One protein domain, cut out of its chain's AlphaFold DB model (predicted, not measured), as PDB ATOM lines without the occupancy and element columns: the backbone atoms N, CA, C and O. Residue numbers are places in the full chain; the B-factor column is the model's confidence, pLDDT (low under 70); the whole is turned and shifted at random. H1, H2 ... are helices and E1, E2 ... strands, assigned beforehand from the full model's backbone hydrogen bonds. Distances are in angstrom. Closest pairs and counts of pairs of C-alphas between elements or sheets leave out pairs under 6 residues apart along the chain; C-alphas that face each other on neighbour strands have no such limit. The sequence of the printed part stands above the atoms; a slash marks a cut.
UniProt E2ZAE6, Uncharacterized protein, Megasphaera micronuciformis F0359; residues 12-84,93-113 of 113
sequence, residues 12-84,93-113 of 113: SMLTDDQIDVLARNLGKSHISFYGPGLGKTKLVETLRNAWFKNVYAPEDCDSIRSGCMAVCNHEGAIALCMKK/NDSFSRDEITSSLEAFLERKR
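AT A GLANCE: This is residues 12 to 84 and 93 to 113 of the 113 residues of an uncharacterized protein of Megasphaera micronuciformis F0359 (UniProt E2ZAE6). A small parallel sheet of two strands, E1 and E2, lies near the middle, with H1 near E2 and H2 near E1, while the longest helix, H3, packs at a slant on H1 at one end of the whole. Residues 50 to 77, a long stretch with no named element, run past E1 and loop out to the opposite end around Arg 65. The printed part has 94 residues with three named helices and two named strands, in the order H1, E1, H2, E2, H3; the class is mostly helix, though under half of the residues are in named elements. The whole is compact, with a radius of gyration of the C-alphas of 12.9 A and spans of 40 by 27 by 26 A.

IN THESE COORDINATES: H1 is residues 16 to 25, 14.3 A from first to last C-alpha, and begins with C-alpha 16 at (-41.077, -47.930, 17.769). E1 is residues 31 to 34. H2 is residues 40 to 49, 14.2 A long, beginning with C-alpha 40 at (-36.182, -40.657, 3.634). E2 is residues 78 to 81. H3 is residues 98 to 111, 20.3 A long, and ends with C-alpha 111 at (-51.436, -49.435, 22.302).

HOW THE PARTS SIT: E1 and E2 are parallel neighbours, with 26 degrees between their directions; N 32 and O 78 are 2.8 A apart and N 80 and O 32 are 2.8 A apart, both within hydrogen-bond range. Residues 31 to 32 of E1 also pair, parallel, with residues 55 to 56. E1, H2 and E2 form a strand-helix-strand unit, two parallel neighbour strands with a helix between them along the chain, and its crossover is left-handed. The closest C-alphas of E1 and H2, those of Phe 33 and Lys 40, are 5.9 A apart. The closest C-alphas of H1 and E2, those of Gln 18 and Leu 80, are 6.5 A apart. H1 and H2 are apart. H3 touches H1 with its residues 105 to 109 alone; the closest C-alphas, those of Ala 23 and Leu 105, are 5.2 A apart. H1 and H3 run opposite ways at a steep tilt of 57 degrees. H2 and H3 are close but not clearly touching, with the C-alphas of Leu 47 and Arg 98 closest at 7.9 A. In H1, H2 and H3 every O i to N i+4 pair is within hydrogen-bond range.

THE WHOLE: The two C-alphas farthest apart, those of Arg 65 and Arg 113, are 41.0 A apart. Residues 85 to 92 are not printed, and C-alphas 84 and 93 are 22.7 A apart across this cut, which falls in the link from E2 to H3. The link from H2 to E2, 28 residues, is long; those from H1 to E1 and from E1 to H2 are tight. The mean pLDDT of the printed part is 90.1; residues 63 to 66, 93 to 94 and 113 are under 70.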
ATOM      1  N   SER A  12     -40.286 -50.373   9.079       89.56
ATOM      2  CA  SER A  12     -39.203 -50.695   8.139       89.56
ATOM      3  C   SER A  12     -38.071 -49.655   8.127       89.56
ATOM      4  O   SER A  12     -36.977 -49.940   7.650       89.56
ATOM      5  N   MET A  13     -38.313 -48.456   8.664       92.00
ATOM      6  CA  MET A  13     -37.391 -47.317   8.610       92.00
ATOM      7  C   MET A  13     -37.044 -46.735   9.982       92.00
ATOM      8  O   MET A  13     -35.975 -46.155  10.147       92.00
ATOM      9  N   LEU A  14     -37.931 -46.876  10.963       94.25
ATOM     10  CA  LEU A  14     -37.856 -46.253  12.280       94.25
ATOM     11  C   LEU A  14     -38.054 -47.297  13.374       94.25
ATOM     12  O   LEU A  14     -38.665 -48.350  13.174       94.25
ATOM     13  N   THR A  15     -37.504 -47.015  14.548       94.31
ATOM     14  CA  THR A  15     -37.799 -47.773  15.773       94.31
ATOM     15  C   THR A  15     -39.161 -47.374  16.337       94.31
ATOM     16  O   THR A  15     -39.624 -46.263  16.093       94.31
ATOM     17  N   ASP A  16     -39.788 -48.241  17.135       95.44
ATOM     18  CA  ASP A  16     -41.077 -47.930  17.769       95.44
ATOM     19  C   ASP A  16     -41.006 -46.670  18.657       95.44
ATOM     20  O   ASP A  16     -41.981 -45.928  18.746       95.44
ATOM     21  N   ASP A  17     -39.851 -46.364  19.256       96.31
ATOM     22  CA  ASP A  17     -39.666 -45.133  20.039       96.31
ATOM     23  C   ASP A  17     -39.598 -43.887  19.146       96.31
ATOM     24  O   ASP A  17     -40.188 -42.857  19.458       96.31
ATOM     25  N   GLN A  18     -38.951 -43.979  17.982       97.12
ATOM     26  CA  GLN A  18     -38.980 -42.899  16.992       97.12
ATOM     27  C   GLN A  18     -40.365 -42.727  16.362       97.12
ATOM     28  O   GLN A  18     -40.733 -41.606  16.019       97.12
ATOM     29  N   ILE A  19     -41.137 -43.810  16.222       97.38
ATOM     30  CA  ILE A  19     -42.533 -43.753  15.773       97.38
ATOM     31  C   ILE A  19     -43.401 -43.057  16.825       97.38
ATOM     32  O   ILE A  19     -44.213 -42.218  16.451       97.38
ATOM     33  N   ASP A  20     -43.202 -43.320  18.121       97.69
ATOM     34  CA  ASP A  20     -43.881 -42.578  19.198       97.69
ATOM     35  C   ASP A  20     -43.556 -41.075  19.125       97.69
ATOM     36  O   ASP A  20     -44.464 -40.238  19.118       97.69
ATOM     37  N   VAL A  21     -42.275 -40.723  18.964       97.50
ATOM     38  CA  VAL A  21     -41.846 -39.324  18.800       97.50
ATOM     39  C   VAL A  21     -42.483 -38.689  17.561       97.50
ATOM     40  O   VAL A  21     -42.998 -37.571  17.652       97.50
ATOM     41  N   LEU A  22     -42.494 -39.386  16.421       97.56
ATOM     42  CA  LEU A  22     -43.158 -38.929  15.198       97.56
ATOM     43  C   LEU A  22     -44.655 -38.703  15.443       97.56
ATOM     44  O   LEU A  22     -45.158 -37.625  15.143       97.56
ATOM     45  N   ALA A  23     -45.352 -39.673  16.035       97.00
ATOM     46  CA  ALA A  23     -46.789 -39.617  16.293       97.00
ATOM     47  C   ALA A  23     -47.185 -38.411  17.156       97.00
ATOM     48  O   ALA A  23     -48.188 -37.751  16.895       97.00
ATOM     49  N   ARG A  24     -46.376 -38.069  18.166       96.50
ATOM     50  CA  ARG A  24     -46.660 -36.931  19.057       96.50
ATOM     51  C   ARG A  24     -46.429 -35.570  18.407       96.50
ATOM     52  O   ARG A  24     -47.084 -34.603  18.818       96.50
ATOM     53  N   ASN A  25     -45.513 -35.490  17.440       96.81
ATOM     54  CA  ASN A  25     -44.974 -34.229  16.922       96.81
ATOM     55  C   ASN A  25     -45.303 -33.943  15.451       96.81
ATOM     56  O   ASN A  25     -45.111 -32.809  15.001       96.81
ATOM     57  N   LEU A  26     -45.804 -34.922  14.694       96.50
ATOM     58  CA  LEU A  26     -46.234 -34.711  13.314       96.50
ATOM     59  C   LEU A  26     -47.332 -33.634  13.270       96.50
ATOM     60  O   LEU A  26     -48.236 -33.605  14.101       96.50
ATOM     61  N   GLY A  27     -47.213 -32.693  12.332       93.94
ATOM     62  CA  GLY A  27     -48.038 -31.480  12.280       93.94
ATOM     63  C   GLY A  27     -47.763 -30.395  13.337       93.94
ATOM     64  O   GLY A  27     -48.392 -29.346  13.246       93.94
ATOM     65  N   LYS A  28     -46.857 -30.598  14.309       94.12
ATOM     66  CA  LYS A  28     -46.563 -29.627  15.390       94.12
ATOM     67  C   LYS A  28     -45.145 -29.060  15.335       94.12
ATOM     68  O   LYS A  28     -44.982 -27.847  15.368       94.12
ATOM     69  N   SER A  29     -44.137 -29.927  15.233       95.25
ATOM     70  CA  SER A  29     -42.713 -29.546  15.241       95.25
ATOM     71  C   SER A  29     -42.074 -29.839  13.892       95.25
ATOM     72  O   SER A  29     -42.519 -30.743  13.195       95.25
ATOM     73  N   HIS A  30     -41.014 -29.132  13.506       96.00
ATOM     74  CA  HIS A  30     -40.249 -29.504  12.311       96.00
ATOM     75  C   HIS A  30     -39.587 -30.875  12.517       96.00
ATOM     76  O   HIS A  30     -38.934 -31.091  13.534       96.00
ATOM     77  N   ILE A  31     -39.752 -31.802  11.572       97.06
ATOM     78  CA  ILE A  31     -39.201 -33.162  11.648       97.06
ATOM     79  C   ILE A  31     -38.256 -33.388  10.475       97.06
ATOM     80  O   ILE A  31     -38.679 -33.362   9.323       97.06
ATOM     81  N   SER A  32     -36.984 -33.644  10.758       95.56
ATOM     82  CA  SER A  32     -35.995 -34.035   9.751       95.56
ATOM     83  C   SER A  32     -35.716 -35.531   9.825       95.56
ATOM     84  O   SER A  32     -35.431 -36.060  10.902       95.56
ATOM     85  N   PHE A  33     -35.734 -36.205   8.681       95.44
ATOM     86  CA  PHE A  33     -35.296 -37.592   8.561       95.44
ATOM     87  C   PHE A  33     -33.860 -37.628   8.047       95.44
ATOM     88  O   PHE A  33     -33.571 -37.108   6.973       95.44
ATOM     89  N   TYR A  34     -32.959 -38.264   8.792       94.19
ATOM     90  CA  TYR A  34     -31.527 -38.292   8.476       94.19
ATOM     91  C   TYR A  34     -30.941 -39.692   8.664       94.19
ATOM     92  O   TYR A  34     -31.624 -40.622   9.083       94.19
ATOM     93  N   GLY A  35     -29.662 -39.861   8.346       92.50
ATOM     94  CA  GLY A  35     -28.946 -41.114   8.541       92.50
ATOM     95  C   GLY A  35     -28.746 -41.914   7.250       92.50
ATOM     96  O   GLY A  35     -29.332 -41.611   6.202       92.50
ATOM     97  N   PRO A  36     -27.922 -42.976   7.313       89.94
ATOM     98  CA  PRO A  36     -27.560 -43.781   6.147       89.94
ATOM     99  C   PRO A  36     -28.695 -44.692   5.648       89.94
ATOM    100  O   PRO A  36     -28.584 -45.234   4.552       89.94
ATOM    101  N   GLY A  37     -29.771 -44.876   6.424       87.88
ATOM    102  CA  GLY A  37     -30.934 -45.687   6.044       87.88
ATOM    103  C   GLY A  37     -31.697 -45.145   4.832       87.88
ATOM    104  O   GLY A  37     -31.727 -43.940   4.597       87.88
ATOM    105  N   LEU A  38     -32.322 -46.017   4.041       88.00
ATOM    106  CA  LEU A  38     -33.069 -45.627   2.836       88.00
ATOM    107  C   LEU A  38     -34.503 -45.163   3.166       88.00
ATOM    108  O   LEU A  38     -34.952 -45.262   4.303       88.00
ATOM    109  N   GLY A  39     -35.218 -44.623   2.173       88.44
ATOM    110  CA  GLY A  39     -36.648 -44.290   2.287       88.44
ATOM    111  C   GLY A  39     -36.986 -42.869   2.761       88.44
ATOM    112  O   GLY A  39     -38.154 -42.504   2.726       88.44
ATOM    113  N   LYS A  40     -35.994 -42.042   3.130       91.62
ATOM    114  CA  LYS A  40     -36.182 -40.657   3.634       91.62
ATOM    115  C   LYS A  40     -37.040 -39.786   2.717       91.62
ATOM    116  O   LYS A  40     -38.116 -39.355   3.118       91.62
ATOM    117  N   THR A  41     -36.576 -39.579   1.484       90.38
ATOM    118  CA  THR A  41     -37.257 -38.784   0.451       90.38
ATOM    119  C   THR A  41     -38.690 -39.254   0.269       90.38
ATOM    120  O   THR A  41     -39.628 -38.470   0.346       90.38
ATOM    121  N   LYS A  42     -38.871 -40.570   0.142       90.50
ATOM    122  CA  LYS A  42     -40.180 -41.162  -0.105       90.50
ATOM    123  C   LYS A  42     -41.150 -41.004   1.068       90.50
ATOM    124  O   LYS A  42     -42.337 -40.751   0.857       90.50
ATOM    125  N   LEU A  43     -40.658 -41.150   2.297       92.31
ATOM    126  CA  LEU A  43     -41.444 -40.914   3.504       92.31
ATOM    127  C   LEU A  43     -41.874 -39.444   3.580       92.31
ATOM    128  O   LEU A  43     -43.040 -39.156   3.843       92.31
ATOM    129  N   VAL A  44     -40.957 -38.522   3.290       94.19
ATOM    130  CA  VAL A  44     -41.223 -37.078   3.266       94.19
ATOM    131  C   VAL A  44     -42.243 -36.714   2.193       94.19
ATOM    132  O   VAL A  44     -43.195 -36.004   2.499       94.19
ATOM    133  N   GLU A  45     -42.119 -37.246   0.977       93.00
ATOM    134  CA  GLU A  45     -43.117 -37.088  -0.090       93.00
ATOM    135  C   GLU A  45     -44.492 -37.604   0.344       93.00
ATOM    136  O   GLU A  45     -45.487 -36.898   0.218       93.00
ATOM    137  N   THR A  46     -44.546 -38.804   0.926       92.19
ATOM    138  CA  THR A  46     -45.797 -39.420   1.398       92.19
ATOM    139  C   THR A  46     -46.494 -38.538   2.439       92.19
ATOM    140  O   THR A  46     -47.695 -38.289   2.350       92.19
ATOM    141  N   LEU A  47     -45.738 -38.008   3.403       94.81
ATOM    142  CA  LEU A  47     -46.256 -37.105   4.431       94.81
ATOM    143  C   LEU A  47     -46.677 -35.742   3.846       94.81
ATOM    144  O   LEU A  47     -47.727 -35.210   4.211       94.81
ATOM    145  N   ARG A  48     -45.904 -35.182   2.907       95.12
ATOM    146  CA  ARG A  48     -46.226 -33.908   2.241       95.12
ATOM    147  C   ARG A  48     -47.474 -34.008   1.370       95.12
ATOM    148  O   ARG A  48     -48.297 -33.095   1.415       95.12
ATOM    149  N   ASN A  49     -47.661 -35.116   0.657       93.75
ATOM    150  CA  ASN A  49     -48.868 -35.377  -0.133       93.75
ATOM    151  C   ASN A  49     -50.111 -35.526   0.761       93.75
ATOM    152  O   ASN A  49     -51.210 -35.132   0.380       93.75
ATOM    153  N   ALA A  50     -49.923 -35.978   2.004       93.50
ATOM    154  CA  ALA A  50     -50.928 -35.942   3.067       93.50
ATOM    155  C   ALA A  50     -51.028 -34.580   3.802       93.50
ATOM    156  O   ALA A  50     -51.670 -34.461   4.850       93.50
ATOM    157  N   TRP A  51     -50.443 -33.522   3.234       94.56
ATOM    158  CA  TRP A  51     -50.501 -32.138   3.712       94.56
ATOM    159  C   TRP A  51     -49.754 -31.866   5.030       94.56
ATOM    160  O   TRP A  51     -50.041 -30.876   5.714       94.56
ATOM    161  N   PHE A  52     -48.781 -32.701   5.400       95.44
ATOM    162  CA  PHE A  52     -47.835 -32.400   6.477       95.44
ATOM    163  C   PHE A  52     -46.640 -31.637   5.903       95.44
ATOM    164  O   PHE A  52     -45.765 -32.209   5.260       95.44
ATOM    165  N   LYS A  53     -46.609 -30.315   6.100       93.75
ATOM    166  CA  LYS A  53     -45.572 -29.431   5.529       93.75
ATOM    167  C   LYS A  53     -44.317 -29.306   6.399       93.75
ATOM    168  O   LYS A  53     -43.326 -28.737   5.964       93.75
ATOM    169  N   ASN A  54     -44.362 -29.818   7.625       94.31
ATOM    170  CA  ASN A  54     -43.331 -29.676   8.653       94.31
ATOM    171  C   ASN A  54     -42.324 -30.840   8.664       94.31
ATOM    172  O   ASN A  54     -41.802 -31.188   9.719       94.31
ATOM    173  N   VAL A  55     -42.083 -31.469   7.514       96.06
ATOM    174  CA  VAL A  55     -41.229 -32.658   7.379       96.06
ATOM    175  C   VAL A  55     -40.174 -32.435   6.304       96.06
ATOM    176  O   VAL A  55     -40.477 -31.832   5.272       96.06
ATOM    177  N   TYR A  56     -38.957 -32.919   6.543       94.81
ATOM    178  CA  TYR A  56     -37.782 -32.621   5.726       94.81
ATOM    179  C   TYR A  56     -36.919 -33.861   5.506       94.81
ATOM    180  O   TYR A  56     -36.666 -34.638   6.431       94.81
ATOM    181  N   ALA A  57     -36.472 -34.035   4.270       93.38
ATOM    182  CA  ALA A  57     -35.434 -34.966   3.869       93.38
ATOM    183  C   ALA A  57     -34.088 -34.218   3.781       93.38
ATOM    184  O   ALA A  57     -34.067 -32.984   3.764       93.38
ATOM    185  N   PRO A  58     -32.945 -34.921   3.724       90.94
ATOM    186  CA  PRO A  58     -31.641 -34.259   3.717       90.94
ATOM    187  C   PRO A  58     -31.428 -33.298   2.539       90.94
ATOM    188  O   PRO A  58     -30.728 -32.304   2.682       90.94
ATOM    189  N   GLU A  59     -32.049 -33.563   1.392       89.94
ATOM    190  CA  GLU A  59     -32.039 -32.699   0.208       89.94
ATOM    191  C   GLU A  59     -32.789 -31.371   0.390       89.94
ATOM    192  O   GLU A  59     -32.543 -30.437  -0.366       89.94
ATOM    193  N   ASP A  60     -33.658 -31.259   1.399       89.19
ATOM    194  CA  ASP A  60     -34.298 -29.990   1.756       89.19
ATOM    195  C   ASP A  60     -33.378 -29.100   2.618       89.19
ATOM    196  O   ASP A  60     -33.736 -27.973   2.955       89.19
ATOM    197  N   CYS A  61     -32.212 -29.606   3.033       84.69
ATOM    198  CA  CYS A  61     -31.274 -28.876   3.878       84.69
ATOM    199  C   CYS A  61     -30.250 -28.115   3.025       84.69
ATOM    200  O   CYS A  61     -29.558 -28.710   2.199       84.69
ATOM    201  N   ASP A  62     -30.019 -26.837   3.334       72.88
ATOM    202  CA  ASP A  62     -29.030 -25.990   2.638       72.88
ATOM    203  C   ASP A  62     -27.572 -26.489   2.767       72.88
ATOM    204  O   ASP A  62     -26.663 -26.029   2.068       72.88
ATOM    205  N   SER A  63     -27.303 -27.447   3.666       64.38
ATOM    206  CA  SER A  63     -25.954 -27.960   3.901       64.38
ATOM    207  C   SER A  63     -25.587 -29.068   2.899       64.38
ATOM    208  O   SER A  63     -25.647 -30.263   3.199       64.38
ATOM    209  N   ILE A  64     -25.098 -28.666   1.723       57.41
ATOM    210  CA  ILE A  64     -24.561 -29.561   0.672       57.41
ATOM    211  C   ILE A  64     -23.483 -30.525   1.221       57.41
ATOM    212  O   ILE A  64     -23.276 -31.615   0.692       57.41
ATOM    213  N   ARG A  65     -22.799 -30.157   2.314       61.72
ATOM    214  CA  ARG A  65     -21.682 -30.927   2.891       61.72
ATOM    215  C   ARG A  65     -22.089 -32.129   3.745       61.72
ATOM    216  O   ARG A  65     -21.255 -33.004   3.953       61.72
ATOM    217  N   SER A  66     -23.327 -32.190   4.234       68.94
ATOM    218  CA  SER A  66     -23.732 -33.221   5.206       68.94
ATOM    219  C   SER A  66     -24.394 -34.439   4.553       68.94
ATOM    220  O   SER A  66     -24.556 -35.471   5.205       68.94
ATOM    221  N   GLY A  67     -24.742 -34.361   3.261       84.00
ATOM    222  CA  GLY A  67     -25.345 -35.466   2.510       84.00
ATOM    223  C   GLY A  67     -26.530 -36.090   3.255       84.00
ATOM    224  O   GLY A  67     -27.351 -35.381   3.822       84.00
ATOM    225  N   CYS A  68     -26.588 -37.423   3.336       85.00
ATOM    226  CA  CYS A  68     -27.653 -38.138   4.057       85.00
ATOM    227  C   CYS A  68     -27.734 -37.854   5.572       85.00
ATOM    228  O   CYS A  68     -28.697 -38.276   6.211       85.00
ATOM    229  N   MET A  69     -26.746 -37.161   6.146       89.06
ATOM    230  CA  MET A  69     -26.711 -36.751   7.551       89.06
ATOM    231  C   MET A  69     -27.240 -35.327   7.770       89.06
ATOM    232  O   MET A  69     -27.211 -34.851   8.902       89.06
ATOM    233  N   ALA A  70     -27.689 -34.633   6.720       90.44
ATOM    234  CA  ALA A  70     -28.210 -33.278   6.851       90.44
ATOM    235  C   ALA A  70     -29.533 -33.247   7.638       90.44
ATOM    236  O   ALA A  70     -30.386 -34.122   7.489       90.44
ATOM    237  N   VAL A  71     -29.673 -32.222   8.478       90.44
ATOM    238  CA  VAL A  71     -30.850 -31.927   9.304       90.44
ATOM    239  C   VAL A  71     -31.130 -30.432   9.182       90.44
ATOM    240  O   VAL A  71     -30.200 -29.627   9.285       90.44
ATOM    241  N   CYS A  72     -32.391 -30.048   8.976       87.44
ATOM    242  CA  CYS A  72     -32.767 -28.641   8.899       87.44
ATOM    243  C   CYS A  72     -32.594 -27.982  10.272       87.44
ATOM    244  O   CYS A  72     -33.155 -28.443  11.270       87.44
ATOM    245  N   ASN A  73     -31.834 -26.888  10.322       85.00
ATOM    246  CA  ASN A  73     -31.607 -26.145  11.553       85.00
ATOM    247  C   ASN A  73     -32.797 -25.214  11.843       85.00
ATOM    248  O   ASN A  73     -32.796 -24.052  11.440       85.00
ATOM    249  N   HIS A  74     -33.810 -25.742  12.530       85.25
ATOM    250  CA  HIS A  74     -34.920 -24.965  13.082       85.25
ATOM    251  C   HIS A  74     -34.979 -25.131  14.601       85.25
ATOM    252  O   HIS A  74     -34.717 -26.212  15.134       85.25
ATOM    253  N   GLU A  75     -35.355 -24.067  15.305       88.31
ATOM    254  CA  GLU A  75     -35.598 -24.137  16.744       88.31
ATOM    255  C   GLU A  75     -36.704 -25.161  17.048       88.31
ATOM    256  O   GLU A  75     -37.733 -25.206  16.373       88.31
ATOM    257  N   GLY A  76     -36.465 -26.032  18.034       88.38
ATOM    258  CA  GLY A  76     -37.400 -27.102  18.390       88.38
ATOM    259  C   GLY A  76     -37.542 -28.215  17.342       88.38
ATOM    260  O   GLY A  76     -38.456 -29.034  17.454       88.38
ATOM    261  N   ALA A  77     -36.669 -28.267  16.326       91.81
ATOM    262  CA  ALA A  77     -36.677 -29.345  15.344       91.81
ATOM    263  C   ALA A  77     -36.332 -30.697  15.975       91.81
ATOM    264  O   ALA A  77     -35.454 -30.822  16.830       91.81
ATOM    265  N   ILE A  78     -37.002 -31.731  15.483       96.50
ATOM    266  CA  ILE A  78     -36.785 -33.121  15.860       96.50
ATOM    267  C   ILE A  78     -36.075 -33.816  14.705       96.50
ATOM    268  O   ILE A  78     -36.509 -33.733  13.556       96.50
ATOM    269  N   ALA A  79     -35.004 -34.538  15.013       95.50
ATOM    270  CA  ALA A  79     -34.278 -35.340  14.040       95.50
ATOM    271  C   ALA A  79     -34.525 -36.831  14.301       95.50
ATOM    272  O   ALA A  79     -34.252 -37.334  15.391       95.50
ATOM    273  N   LEU A  80     -35.022 -37.551  13.293       96.94
ATOM    274  CA  LEU A  80     -35.270 -38.991  13.350       96.94
ATOM    275  C   LEU A  80     -34.277 -39.724  12.440       96.94
ATOM    276  O   LEU A  80     -34.273 -39.546  11.222       96.94
ATOM    277  N   CYS A  81     -33.408 -40.538  13.047       95.44
ATOM    278  CA  CYS A  81     -32.402 -41.330  12.341       95.44
ATOM    279  C   CYS A  81     -33.027 -42.581  11.713       95.44
ATOM    280  O   CYS A  81     -33.606 -43.403  12.423       95.44
ATOM    281  N   MET A  82     -32.869 -42.756  10.407       93.12
ATOM    282  CA  MET A  82     -33.366 -43.925   9.689       93.12
ATOM    283  C   MET A  82     -32.509 -45.157   9.971       93.12
ATOM    284  O   MET A  82     -31.276 -45.107   9.885       93.12
ATOM    285  N   LYS A  83     -33.168 -46.290  10.220       91.06
ATOM    286  CA  LYS A  83     -32.538 -47.606  10.360       91.06
ATOM    287  C   LYS A  83     -31.675 -47.931   9.145       91.06
ATOM    288  O   LYS A  83     -32.098 -47.795   7.997       91.06
ATOM    289  N   LYS A  84     -30.463 -48.422   9.399       84.50
ATOM    290  CA  LYS A  84     -29.542 -48.909   8.365       84.50
ATOM    291  C   LYS A  84     -29.852 -50.375   8.030       84.50
ATOM    292  O   LYS A  84     -29.023 -51.251   8.252       84.50
ATOM    293  N   ASN A  93     -46.506 -43.352  -4.977       60.72
ATOM    294  CA  ASN A  93     -46.877 -41.999  -4.534       60.72
ATOM    295  C   ASN A  93     -48.337 -42.023  -4.037       60.72
ATOM    296  O   ASN A  93     -49.127 -42.816  -4.542       60.72
ATOM    297  N   ASP A  94     -48.676 -41.201  -3.040       65.50
ATOM    298  CA  ASP A  94     -50.049 -41.064  -2.507       65.50
ATOM    299  C   ASP A  94     -50.621 -42.324  -1.834       65.50
ATOM    300  O   ASP A  94     -51.831 -42.531  -1.778       65.50
ATOM    301  N   SER A  95     -49.746 -43.178  -1.293       79.06
ATOM    302  CA  SER A  95     -50.150 -44.468  -0.708       79.06
ATOM    303  C   SER A  95     -51.011 -44.362   0.551       79.06
ATOM    304  O   SER A  95     -51.696 -45.325   0.888       79.06
ATOM    305  N   PHE A  96     -50.966 -43.222   1.245       89.19
ATOM    306  CA  PHE A  96     -51.709 -43.002   2.478       89.19
ATOM    307  C   PHE A  96     -52.375 -41.634   2.480       89.19
ATOM    308  O   PHE A  96     -51.736 -40.620   2.193       89.19
ATOM    309  N   SER A  97     -53.651 -41.602   2.856       92.31
ATOM    310  CA  SER A  97     -54.345 -40.346   3.121       92.31
ATOM    311  C   SER A  97     -53.902 -39.739   4.459       92.31
ATOM    312  O   SER A  97     -53.329 -40.406   5.327       92.31
ATOM    313  N   ARG A  98     -54.211 -38.453   4.662       94.38
ATOM    314  CA  ARG A  98     -53.988 -37.773   5.945       94.38
ATOM    315  C   ARG A  98     -54.714 -38.468   7.099       94.38
ATOM    316  O   ARG A  98     -54.130 -38.619   8.173       94.38
ATOM    317  N   ASP A  99     -55.949 -38.904   6.868       94.75
ATOM    318  CA  ASP A  99     -56.770 -39.578   7.876       94.75
ATOM    319  C   ASP A  99     -56.192 -40.949   8.225       94.75
ATOM    320  O   ASP A  99     -56.143 -41.315   9.397       94.75
ATOM    321  N   GLU A 100     -55.678 -41.681   7.235       94.06
ATOM    322  CA  GLU A 100     -55.021 -42.973   7.453       94.06
ATOM    323  C   GLU A 100     -53.741 -42.829   8.271       94.06
ATOM    324  O   GLU A 100     -53.538 -43.587   9.220       94.06
ATOM    325  N   ILE A 101     -52.898 -41.848   7.941       95.25
ATOM    326  CA  ILE A 101     -51.680 -41.543   8.704       95.25
ATOM    327  C   ILE A 101     -52.039 -41.175  10.142       95.25
ATOM    328  O   ILE A 101     -51.487 -41.751  11.077       95.25
ATOM    329  N   THR A 102     -52.983 -40.248  10.319       95.44
ATOM    330  CA  THR A 102     -53.371 -39.739  11.641       95.44
ATOM    331  C   THR A 102     -53.961 -40.858  12.495       95.44
ATOM    332  O   THR A 102     -53.437 -41.131  13.572       95.44
ATOM    333  N   SER A 103     -54.949 -41.590  11.971       95.19
ATOM    334  CA  SER A 103     -55.602 -42.695  12.687       95.19
ATOM    335  C   SER A 103     -54.616 -43.814  13.030       95.19
ATOM    336  O   SER A 103     -54.685 -44.403  14.105       95.19
ATOM    337  N   SER A 104     -53.659 -44.104  12.140       95.00
ATOM    338  CA  SER A 104     -52.629 -45.119  12.393       95.00
ATOM    339  C   SER A 104     -51.686 -44.712  13.527       95.00
ATOM    340  O   SER A 104     -51.347 -45.542  14.371       95.00
ATOM    341  N   LEU A 105     -51.264 -43.443  13.561       96.00
ATOM    342  CA  LEU A 105     -50.393 -42.907  14.608       96.00
ATOM    343  C   LEU A 105     -51.122 -42.798  15.956       96.00
ATOM    344  O   LEU A 105     -50.540 -43.134  16.984       96.00
ATOM    345  N   GLU A 106     -52.394 -42.399  15.959       95.56
ATOM    346  CA  GLU A 106     -53.237 -42.386  17.161       95.56
ATOM    347  C   GLU A 106     -53.409 -43.797  17.733       95.56
ATOM    348  O   GLU A 106     -53.096 -44.030  18.900       95.56
ATOM    349  N   ALA A 107     -53.773 -44.770  16.891       94.19
ATOM    350  CA  ALA A 107     -53.892 -46.168  17.297       94.19
ATOM    351  C   ALA A 107     -52.561 -46.752  17.813       94.19
ATOM    352  O   ALA A 107     -52.553 -47.598  18.709       94.19
ATOM    353  N   PHE A 108     -51.420 -46.318  17.265       94.81
ATOM    354  CA  PHE A 108     -50.101 -46.704  17.771       94.81
ATOM    355  C   PHE A 108     -49.855 -46.169  19.189       94.81
ATOM    356  O   PHE A 108     -49.400 -46.921  20.053       94.81
ATOM    357  N   LEU A 109     -50.193 -44.902  19.446       94.19
ATOM    358  CA  LEU A 109     -50.048 -44.280  20.765       94.19
ATOM    359  C   LEU A 109     -50.967 -44.912  21.817       94.19
ATOM    360  O   LEU A 109     -50.557 -45.060  22.967       94.19
ATOM    361  N   GLU A 110     -52.185 -45.302  21.441       92.31
ATOM    362  CA  GLU A 110     -53.133 -45.964  22.346       92.31
ATOM    363  C   GLU A 110     -52.634 -47.330  22.824       92.31
ATOM    364  O   GLU A 110     -52.792 -47.659  23.993       92.31
ATOM    365  N   ARG A 111     -51.972 -48.104  21.957       86.06
ATOM    366  CA  ARG A 111     -51.436 -49.435  22.302       86.06
ATOM    367  C   ARG A 111     -50.222 -49.401  23.234       86.06
ATOM    368  O   ARG A 111     -49.859 -50.440  23.777       86.06
ATOM    369  N   LYS A 112     -49.558 -48.249  23.366       74.44
ATOM    370  CA  LYS A 112     -48.412 -48.044  24.271       74.44
ATOM    371  C   LYS A 112     -48.821 -47.516  25.656       74.44
ATOM    372  O   LYS A 112     -47.942 -47.401  26.508       74.44
ATOM    373  N   ARG A 113     -50.093 -47.157  25.864       62.81
ATOM    374  CA  ARG A 113     -50.636 -46.753  27.172       62.81
ATOM    375  C   ARG A 113     -51.031 -47.968  27.998       62.81
ATOM    376  O   ARG A 113     -50.827 -47.884  29.227       62.81
TER     377      ARG A 113